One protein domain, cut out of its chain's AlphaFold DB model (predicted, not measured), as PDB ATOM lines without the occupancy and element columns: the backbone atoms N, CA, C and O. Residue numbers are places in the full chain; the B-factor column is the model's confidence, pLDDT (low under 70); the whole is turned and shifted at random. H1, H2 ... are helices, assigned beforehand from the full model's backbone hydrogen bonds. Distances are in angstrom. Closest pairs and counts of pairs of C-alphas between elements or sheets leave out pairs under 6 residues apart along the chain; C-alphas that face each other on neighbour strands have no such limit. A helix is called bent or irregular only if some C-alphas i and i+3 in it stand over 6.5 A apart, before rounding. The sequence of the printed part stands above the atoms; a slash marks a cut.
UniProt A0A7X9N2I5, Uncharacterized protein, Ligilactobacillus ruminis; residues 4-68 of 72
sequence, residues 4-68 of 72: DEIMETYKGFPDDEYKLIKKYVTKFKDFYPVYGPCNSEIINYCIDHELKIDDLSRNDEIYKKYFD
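What this domain is: This is residues 4 to 68 of the 72 residues of an uncharacterized protein of Ligilactobacillus ruminis (UniProt A0A7X9N2I5). Four helices stand in an elongated, gently bowed row, each meeting only its neighbours in the chain: H2 and H3 run side by side in the middle, nearly parallel, with the short helix H1 tilted at one end of the row and the short helix H4 tilted at the other. The two long links, from H2 to H3 and from H3 to H4, loop out on the same side of the H2 and H3 pair, the hollow side of the bowed row, toward which its ends H1 and H4 turn. The printed part has 65 residues with four named helices, in the order H1, H2, H3, H4 along the chain, and no named strand; the class is all helix. The whole is compact, with a radius of gyration of the C-alphas of 11.4 A, and the C-alphas span 33 by 20 by 16 A along their three main axes.

Where its parts are: Begin with the longest helix, H2, residues 15 to 28. Find C-alpha 15 at (143.962, 87.326, 22.834); from there the helix runs 20.1 A to C-alpha 28 at (137.605, 104.782, 30.429). Further along the chain you reach H3, residues 40 to 49, where first and last C-alpha are 13.9 A apart. Go back to the first printed residues for H1, residues 4 to 10: it begins with Asp 4, whose C-alpha is at (137.753, 100.649, 17.717), and measures 10.1 A. Near the other end of the printed part look for H4, residues 61 to 67, which measures 9.9 A and ends with C-alpha 67 at (154.880, 98.704, 40.167). None of the four helices is bent or irregular.

How they stand to each other: Look first at H2 and H3, which touch with 8 pairs of C-alphas within 8 A. Their closest C-alphas are those of Tyr 24 and Ile 47, 6.4 A apart. They run the same way at a shallow tilt of 11 degrees, with their centres 10.8 A apart. From H2 move to H1, which touches it with the C-alphas of Tyr 10 and Tyr 18 closest, at 6.4 A. H1 and H2 run opposite ways at a steep tilt of 43 degrees and make a helical hairpin, two helices that follow each other and run back along one another. From H3 move to H4, which touches it; here the closest C-alphas are those of Ile 42 and Ile 62, 6.4 A apart. H3 and H4 run opposite ways at a steep tilt of 48 degrees, with centres 11.8 A apart. Of these three touching pairs 1 is at a shallow tilt, and the helix packing is mostly crossed, but only just. H1 is apart from H3 and from H4, and H2 is apart from H4. On the backbone you will find every O i to N i+4 pair within hydrogen-bond range in H2, H3 and H4; in H1 it is 1 of 3, beside 3 of 4 O i to N i+3 pairs.

The domain as a whole: The two C-alphas farthest apart are those of Asp 4 and Asn 59, at 33.4 A. From the first printed C-alpha, that of Asp 4, to the last, that of Asp 68, it is 32.1 A. The printed part begins at residue 4 and ends at residue 68 of a chain of 72 residues, and it has no cut. The link from H1 to H2 is tight, with 4 residues, while the links from H2 to H3 and from H3 to H4 are long, with 11 residues each. Read the B-factor column for the model's confidence: the mean pLDDT of the printed part is 93.7, and no printed residue is under 70.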
ATOM      1  N   ASP A   4     137.134 101.440  18.786       93.25
ATOM      2  CA  ASP A   4     137.753 100.649  17.717       93.25
ATOM      3  C   ASP A   4     139.089 101.243  17.240       93.25
ATOM      4  O   ASP A   4     140.036 100.500  17.010       93.25
ATOM      5  N   GLU A   5     139.210 102.575  17.175       95.00
ATOM      6  CA  GLU A   5     140.462 103.258  16.804       95.00
ATOM      7  C   GLU A   5     141.557 103.035  17.856       95.00
ATOM      8  O   GLU A   5     142.710 102.789  17.509       95.00
ATOM      9  N   ILE A   6     141.194 103.069  19.143       95.19
ATOM     10  CA  ILE A   6     142.120 102.756  20.242       95.19
ATOM     11  C   ILE A   6     142.540 101.285  20.162       95.19
ATOM     12  O   ILE A   6     143.723 100.963  20.251       95.19
ATOM     13  N   MET A   7     141.578 100.381  19.955       95.00
ATOM     14  CA  MET A   7     141.821  98.939  19.948       95.00
ATOM     15  C   MET A   7     142.689  98.459  18.779       95.00
ATOM     16  O   MET A   7     143.350  97.429  18.923       95.00
ATOM     17  N   GLU A   8     142.768  99.195  17.666       95.50
ATOM     18  CA  GLU A   8     143.725  98.896  16.585       95.50
ATOM     19  C   GLU A   8     145.187  98.992  17.058       95.50
ATOM     20  O   GLU A   8     146.036  98.259  16.553       95.50
ATOM     21  N   THR A   9     145.481  99.793  18.090       94.06
ATOM     22  CA  THR A   9     146.834  99.901  18.677       94.06
ATOM     23  C   THR A   9     147.268  98.604  19.373       94.06
ATOM     24  O   THR A   9     148.460  98.328  19.488       94.06
ATOM     25  N   TYR A  10     146.314  97.767  19.790       92.88
ATOM     26  CA  TYR A  10     146.572  96.546  20.559       92.88
ATOM     27  C   TYR A  10     146.379  95.259  19.747       92.88
ATOM     28  O   TYR A  10     146.504  94.172  20.295       92.88
ATOM     29  N   LYS A  11     146.099  95.334  18.440       90.62
ATOM     30  CA  LYS A  11     145.713  94.183  17.593       90.62
ATOM     31  C   LYS A  11     146.729  93.028  17.535       90.62
ATOM     32  O   LYS A  11     146.364  91.925  17.148       90.62
ATOM     33  N   GLY A  12     147.990  93.280  17.890       90.94
ATOM     34  CA  GLY A  12     149.050  92.267  17.965       90.94
ATOM     35  C   GLY A  12     149.264  91.650  19.352       90.94
ATOM     36  O   GLY A  12     150.147  90.810  19.496       90.94
ATOM     37  N   PHE A  13     148.513  92.077  20.370       90.62
ATOM     38  CA  PHE A  13     148.618  91.525  21.720       90.62
ATOM     39  C   PHE A  13     147.985  90.127  21.780       90.62
ATOM     40  O   PHE A  13     147.067  89.841  21.007       90.62
ATOM     41  N   PRO A  14     148.425  89.264  22.713       93.69
ATOM     42  CA  PRO A  14     147.757  87.996  22.982       93.69
ATOM     43  C   PRO A  14     146.255  88.185  23.235       93.69
ATOM     44  O   PRO A  14     145.851  89.139  23.902       93.69
ATOM     45  N   ASP A  15     145.430  87.248  22.761       93.50
ATOM     46  CA  ASP A  15     143.962  87.326  22.834       93.50
ATOM     47  C   ASP A  15     143.425  87.648  24.238       93.50
ATOM     48  O   ASP A  15     142.459  88.402  24.384       93.50
ATOM     49  N   ASP A  16     144.030  87.072  25.278       92.56
ATOM     50  CA  ASP A  16     143.596  87.272  26.661       92.56
ATOM     51  C   ASP A  16     143.930  88.681  27.169       92.56
ATOM     52  O   ASP A  16     143.079  89.334  27.782       92.56
ATOM     53  N   GLU A  17     145.116  89.198  26.844       92.25
ATOM     54  CA  GLU A  17     145.516  90.575  27.154       92.25
ATOM     55  C   GLU A  17     144.667  91.578  26.370       92.25
ATOM     56  O   GLU A  17     144.138  92.531  26.941       92.25
ATOM     57  N   TYR A  18     144.438  91.315  25.083       94.19
ATOM     58  CA  TYR A  18     143.605  92.145  24.218       94.19
ATOM     59  C   TYR A  18     142.178  92.294  24.761       94.19
ATOM     60  O   TYR A  18     141.629  93.399  24.804       94.19
ATOM     61  N   LYS A  19     141.568  91.197  25.234       94.56
ATOM     62  CA  LYS A  19     140.237  91.225  25.867       94.56
ATOM     63  C   LYS A  19     140.230  92.041  27.159       94.56
ATOM     64  O   LYS A  19     139.254  92.751  27.408       94.56
ATOM     65  N   LEU A  20     141.279  91.950  27.979       94.81
ATOM     66  CA  LEU A  20     141.399  92.731  29.214       94.81
ATOM     67  C   LEU A  20     141.559  94.226  28.921       94.81
ATOM     68  O   LEU A  20     140.801  95.039  29.454       94.81
ATOM     69  N   ILE A  21     142.464  94.578  28.008       95.00
ATOM     70  CA  ILE A  21     142.668  95.953  27.544       95.00
ATOM     71  C   ILE A  21     141.366  96.515  26.970       95.00
ATOM     72  O   ILE A  21     140.967  97.624  27.319       95.00
ATOM     73  N   LYS A  22     140.625  95.733  26.174       95.88
ATOM     74  CA  LYS A  22     139.330  96.158  25.626       95.88
ATOM     75  C   LYS A  22     138.322  96.530  26.707       95.88
ATOM     76  O   LYS A  22     137.600  97.514  26.536       95.88
ATOM     77  N   LYS A  23     138.258  95.784  27.817       96.00
ATOM     78  CA  LYS A  23     137.380  96.128  28.951       96.00
ATOM     79  C   LYS A  23     137.762  97.479  29.550       96.00
ATOM     80  O   LYS A  23     136.889  98.327  29.730       96.00
ATOM     81  N   TYR A  24     139.054  97.696  29.783       96.44
ATOM     82  CA  TYR A  24     139.580  98.953  30.311       96.44
ATOM     83  C   TYR A  24     139.283 100.138  29.380       96.44
ATOM     84  O   TYR A  24     138.658 101.114  29.793       96.44
ATOM     85  N   VAL A  25     139.643 100.019  28.098       96.31
ATOM     86  CA  VAL A  25     139.401 101.048  27.072       96.31
ATOM     87  C   VAL A  25     137.907 101.348  26.947       96.31
ATOM     88  O   VAL A  25     137.515 102.498  26.796       96.31
ATOM     89  N   THR A  26     137.045 100.336  27.052       96.06
ATOM     90  CA  THR A  26     135.590 100.541  27.004       96.06
ATOM     91  C   THR A  26     135.086 101.343  28.207       96.06
ATOM     92  O   THR A  26     134.247 102.228  28.031       96.06
ATOM     93  N   LYS A  27     135.605 101.070  29.413       96.19
ATOM     94  CA  LYS A  27     135.233 101.776  30.652       96.19
ATOM     95  C   LYS A  27     135.700 103.233  30.636       96.19
ATOM     96  O   LYS A  27     134.903 104.128  30.903       96.19
ATOM     97  N   PHE A  28     136.966 103.468  30.297       95.69
ATOM     98  CA  PHE A  28     137.605 104.782  30.429       95.69
ATOM     99  C   PHE A  28     137.634 105.606  29.140       95.69
ATOM    100  O   PHE A  28     137.919 106.801  29.189       95.69
ATOM    101  N   LYS A  29     137.316 104.988  27.994       94.75
ATOM    102  CA  LYS A  29     137.390 105.581  26.646       94.75
ATOM    103  C   LYS A  29     138.759 106.191  26.344       94.75
ATOM    104  O   LYS A  29     138.850 107.211  25.662       94.75
ATOM    105  N   ASP A  30     139.798 105.547  26.862       94.75
ATOM    106  CA  ASP A  30     141.183 105.997  26.797       94.75
ATOM    107  C   ASP A  30     142.128 104.807  26.610       94.75
ATOM    108  O   ASP A  30     141.733 103.660  26.833       94.75
ATOM    109  N   PHE A  31     143.361 105.085  26.194       94.19
ATOM    110  CA  PHE A  31     144.399 104.082  26.006       94.19
ATOM    111  C   PHE A  31     144.745 103.388  27.325       94.19
ATOM    112  O   PHE A  31     144.809 103.999  28.392       94.19
ATOM    113  N   TYR A  32     145.012 102.090  27.233       94.00
ATOM    114  CA  TYR A  32     145.698 101.370  28.292       94.00
ATOM    115  C   TYR A  32     147.204 101.685  28.225       94.00
ATOM    116  O   TYR A  32     147.792 101.555  27.141       94.00
ATOM    117  N   PRO A  33     147.845 102.114  29.327       91.31
ATOM    118  CA  PRO A  33     149.247 102.513  29.299       91.31
ATOM    119  C   PRO A  33     150.142 101.336  28.900       91.31
ATOM    120  O   PRO A  33     150.004 100.235  29.421       91.31
ATOM    121  N   VAL A  34     151.088 101.572  27.985       86.38
ATOM    122  CA  VAL A  34     151.974 100.523  27.433       86.38
ATOM    123  C   VAL A  34     152.882  99.906  28.503       86.38
ATOM    124  O   VAL A  34     153.231  98.735  28.417       86.38
ATOM    125  N   TYR A  35     153.239 100.674  29.535       86.44
ATOM    126  CA  TYR A  35     153.974 100.172  30.702       86.44
ATOM    127  C   TYR A  35     153.082  99.433  31.711       86.44
ATOM    128  O   TYR A  35     153.583  98.854  32.675       86.44
ATOM    129  N   GLY A  36     151.762  99.486  31.526       88.06
ATOM    130  CA  GLY A  36     150.790  98.853  32.397       88.06
ATOM    131  C   GLY A  36     150.898  97.324  32.326       88.06
ATOM    132  O   GLY A  36     150.974  96.752  31.236       88.06
ATOM    133  N   PRO A  37     150.894  96.621  33.467       90.75
ATOM    134  CA  PRO A  37     150.879  95.167  33.495       90.75
ATOM    135  C   PRO A  37     149.544  94.636  32.964       90.75
ATOM    136  O   PRO A  37     148.506  94.820  33.598       90.75
ATOM    137  N   CYS A  38     149.574  93.885  31.861       91.56
ATOM    138  CA  CYS A  38     148.396  93.226  31.290       91.56
ATOM    139  C   CYS A  38     147.926  92.037  32.154       91.56
ATOM    140  O   CYS A  38     148.019  90.874  31.774       91.56
ATOM    141  N   ASN A  39     147.441  92.332  33.360       93.62
ATOM    142  CA  ASN A  39     147.002  91.373  34.363       93.62
ATOM    143  C   ASN A  39     145.565  91.685  34.797       93.62
ATOM    144  O   ASN A  39     145.208  92.837  35.046       93.62
ATOM    145  N   SER A  40     144.733  90.650  34.892       94.44
ATOM    146  CA  SER A  40     143.309  90.801  35.186       94.44
ATOM    147  C   SER A  40     143.026  91.420  36.554       94.44
ATOM    148  O   SER A  40     142.059  92.164  36.662       94.44
ATOM    149  N   GLU A  41     143.844  91.161  37.577       95.94
ATOM    150  CA  GLU A  41     143.616  91.652  38.942       95.94
ATOM    151  C   GLU A  41     143.665  93.183  38.994       95.94
ATOM    152  O   GLU A  41     142.689  93.820  39.379       95.94
ATOM    153  N   ILE A  42     144.761  93.784  38.525       95.06
ATOM    154  CA  ILE A  42     144.925  95.241  38.524       95.06
ATOM    155  C   ILE A  42     144.007  95.941  37.519       95.06
ATOM    156  O   ILE A  42     143.480  97.009  37.821       95.06
ATOM    157  N   ILE A  43     143.764  95.341  36.349       95.50
ATOM    158  CA  ILE A  43     142.841  95.911  35.359       95.50
ATOM    159  C   ILE A  43     141.408  95.930  35.901       95.50
ATOM    160  O   ILE A  43     140.735  96.952  35.788       95.50
ATOM    161  N   ASN A  44     140.946  94.833  36.507       95.44
ATOM    162  CA  ASN A  44     139.621  94.794  37.120       95.44
ATOM    163  C   ASN A  44     139.551  95.743  38.318       95.44
ATOM    164  O   ASN A  44     138.593  96.499  38.402       95.44
ATOM    165  N   TYR A  45     140.586  95.799  39.167       96.50
ATOM    166  CA  TYR A  45     140.641  96.757  40.274       96.50
ATOM    167  C   TYR A  45     140.453  98.200  39.790       96.50
ATOM    168  O   TYR A  45     139.622  98.921  40.336       96.50
ATOM    169  N   CYS A  46     141.172  98.598  38.734       95.81
ATOM    170  CA  CYS A  46     141.025  99.912  38.103       95.81
ATOM    171  C   CYS A  46     139.578 100.155  37.644       95.81
ATOM    172  O   CYS A  46     138.983 101.180  37.964       95.81
ATOM    173  N   ILE A  47     138.987  99.193  36.925       95.75
ATOM    174  CA  ILE A  47     137.610  99.285  36.414       95.75
ATOM    175  C   ILE A  47     136.588  99.409  37.554       95.75
ATOM    176  O   ILE A  47     135.685 100.244  37.454       95.75
ATOM    177  N   ASP A  48     136.735  98.602  38.604       96.81
ATOM    178  CA  ASP A  48     135.820  98.521  39.745       96.81
ATOM    179  C   ASP A  48     135.866  99.788  40.608       96.81
ATOM    180  O   ASP A  48     134.836 100.223  41.120       96.81
ATOM    181  N   HIS A  49     137.041 100.412  40.725       95.75
ATOM    182  CA  HIS A  49     137.240 101.657  41.478       95.75
ATOM    183  C   HIS A  49     137.107 102.915  40.617       95.75
ATOM    184  O   HIS A  49     137.262 104.021  41.124       95.75
ATOM    185  N   GLU A  50     136.822 102.758  39.323       95.81
ATOM    186  CA  GLU A  50     136.717 103.857  38.358       95.81
ATOM    187  C   GLU A  50     137.976 104.742  38.285       95.81
ATOM    188  O   GLU A  50     137.891 105.933  37.985       95.81
ATOM    189  N   LEU A  51     139.151 104.146  38.501       95.88
ATOM    190  CA  LEU A  51     140.454 104.810  38.433       95.88
ATOM    191  C   LEU A  51     141.267 104.255  37.267       95.88
ATOM    192  O   LEU A  51     141.326 103.040  37.071       95.88
ATOM    193  N   LYS A  52     141.935 105.124  36.504       95.56
ATOM    194  CA  LYS A  52     142.946 104.670  35.542       95.56
ATOM    195  C   LYS A  52     144.195 104.208  36.287       95.56
ATOM    196  O   LYS A  52     144.433 104.618  37.418       95.56
ATOM    197  N   ILE A  53     145.043 103.418  35.623       92.75
ATOM    198  CA  ILE A  53     146.351 103.021  36.182       92.75
ATOM    199  C   ILE A  53     147.159 104.242  36.635       92.75
ATOM    200  O   ILE A  53     147.786 104.203  37.690       92.75
ATOM    201  N   ASP A  54     147.099 105.329  35.869       92.12
ATOM    202  CA  ASP A  54     147.858 106.555  36.139       92.12
ATOM    203  C   ASP A  54     147.273 107.373  37.296       92.12
ATOM    204  O   ASP A  54     147.973 108.194  37.887       92.12
ATOM    205  N   ASP A  55     146.009 107.118  37.643       94.81
ATOM    206  CA  ASP A  55     145.319 107.748  38.768       94.81
ATOM    207  C   ASP A  55     145.542 106.978  40.083       94.81
ATOM    208  O   ASP A  55     145.199 107.473  41.160       94.81
ATOM    209  N   LEU A  56     146.111 105.766  40.028       93.31
ATOM    210  CA  LEU A  56     146.395 104.979  41.224       93.31
ATOM    211  C   LEU A  56     147.455 105.672  42.086       93.31
ATOM    212  O   LEU A  56     148.557 106.010  41.647       93.31
ATOM    213  N   SER A  57     147.139 105.829  43.370       93.50
ATOM    214  CA  SER A  57     148.098 106.324  44.351       93.50
ATOM    215  C   SER A  57     149.289 105.375  44.456       93.50
ATOM    216  O   SER A  57     149.118 104.167  44.590       93.50
ATOM    217  N   ARG A  58     150.508 105.919  44.548       90.00
ATOM    218  CA  ARG A  58     151.713 105.117  44.839       90.00
ATOM    219  C   ARG A  58     151.642 104.376  46.175       90.00
ATOM    220  O   ARG A  58     152.418 103.456  46.415       90.00
ATOM    221  N   ASN A  59     150.746 104.804  47.063       92.81
ATOM    222  CA  ASN A  59     150.511 104.136  48.334       92.81
ATOM    223  C   ASN A  59     149.479 103.006  48.263       92.81
ATOM    224  O   ASN A  59     149.434 102.234  49.221       92.81
ATOM    225  N   ASP A  60     148.710 102.909  47.174       93.75
ATOM    226  CA  ASP A  60     147.723 101.855  46.941       93.75
ATOM    227  C   ASP A  60     148.407 100.480  46.902       93.75
ATOM    228  O   ASP A  60     149.492 100.319  46.334       93.75
ATOM    229  N   GLU A  61     147.794  99.487  47.545       94.31
ATOM    230  CA  GLU A  61     148.347  98.138  47.640       94.31
ATOM    231  C   GLU A  61     148.449  97.462  46.271       94.31
ATOM    232  O   GLU A  61     149.450  96.789  46.005       94.31
ATOM    233  N   ILE A  62     147.480  97.686  45.370       94.81
ATOM    234  CA  ILE A  62     147.547  97.150  44.009       94.81
ATOM    235  C   ILE A  62     148.672  97.820  43.232       94.81
ATOM    236  O   ILE A  62     149.424  97.144  42.530       94.81
ATOM    237  N   TYR A  63     148.835  99.137  43.384       93.38
ATOM    238  CA  TYR A  63     149.896  99.851  42.689       93.38
ATOM    239  C   TYR A  63     151.255  99.321  43.140       93.38
ATOM    240  O   TYR A  63     152.077  98.920  42.317       93.38
ATOM    241  N   LYS A  64     151.459  99.223  44.458       93.88
ATOM    242  CA  LYS A  64     152.686  98.668  45.031       93.88
ATOM    243  C   LYS A  64     152.949  97.249  44.538       93.88
ATOM    244  O   LYS A  64     154.037  96.963  44.056       93.88
ATOM    245  N   LYS A  65     151.948  96.367  44.565       94.62
ATOM    246  CA  LYS A  65     152.103  94.970  44.135       94.62
ATOM    247  C   LYS A  65     152.662  94.829  42.714       94.62
ATOM    248  O   LYS A  65     153.430  93.905  42.453       94.62
ATOM    249  N   TYR A  66     152.275  95.715  41.797       92.94
ATOM    250  CA  TYR A  66     152.633  95.587  40.383       92.94
ATOM    251  C   TYR A  66     153.770  96.501  39.913       92.94
ATOM    252  O   TYR A  66     154.464  96.139  38.949       92.94
ATOM    253  N   PHE A  67     153.955  97.645  40.572       90.06
ATOM    254  CA  PHE A  67     154.880  98.704  40.167       90.06
ATOM    255  C   PHE A  67     155.984  98.995  41.196       90.06
ATOM    256  O   PHE A  67     156.966  99.639  40.833       90.06
ATOM    257  N   ASP A  68     155.885  98.523  42.446       85.25
ATOM    258  CA  ASP A  68     156.955  98.728  43.431       85.25
ATOM    259  C   ASP A  68     158.240  97.999  43.005       85.25
ATOM    260  O   ASP A  68     158.214  96.875  42.497       85.25
TER     261      ASP A  68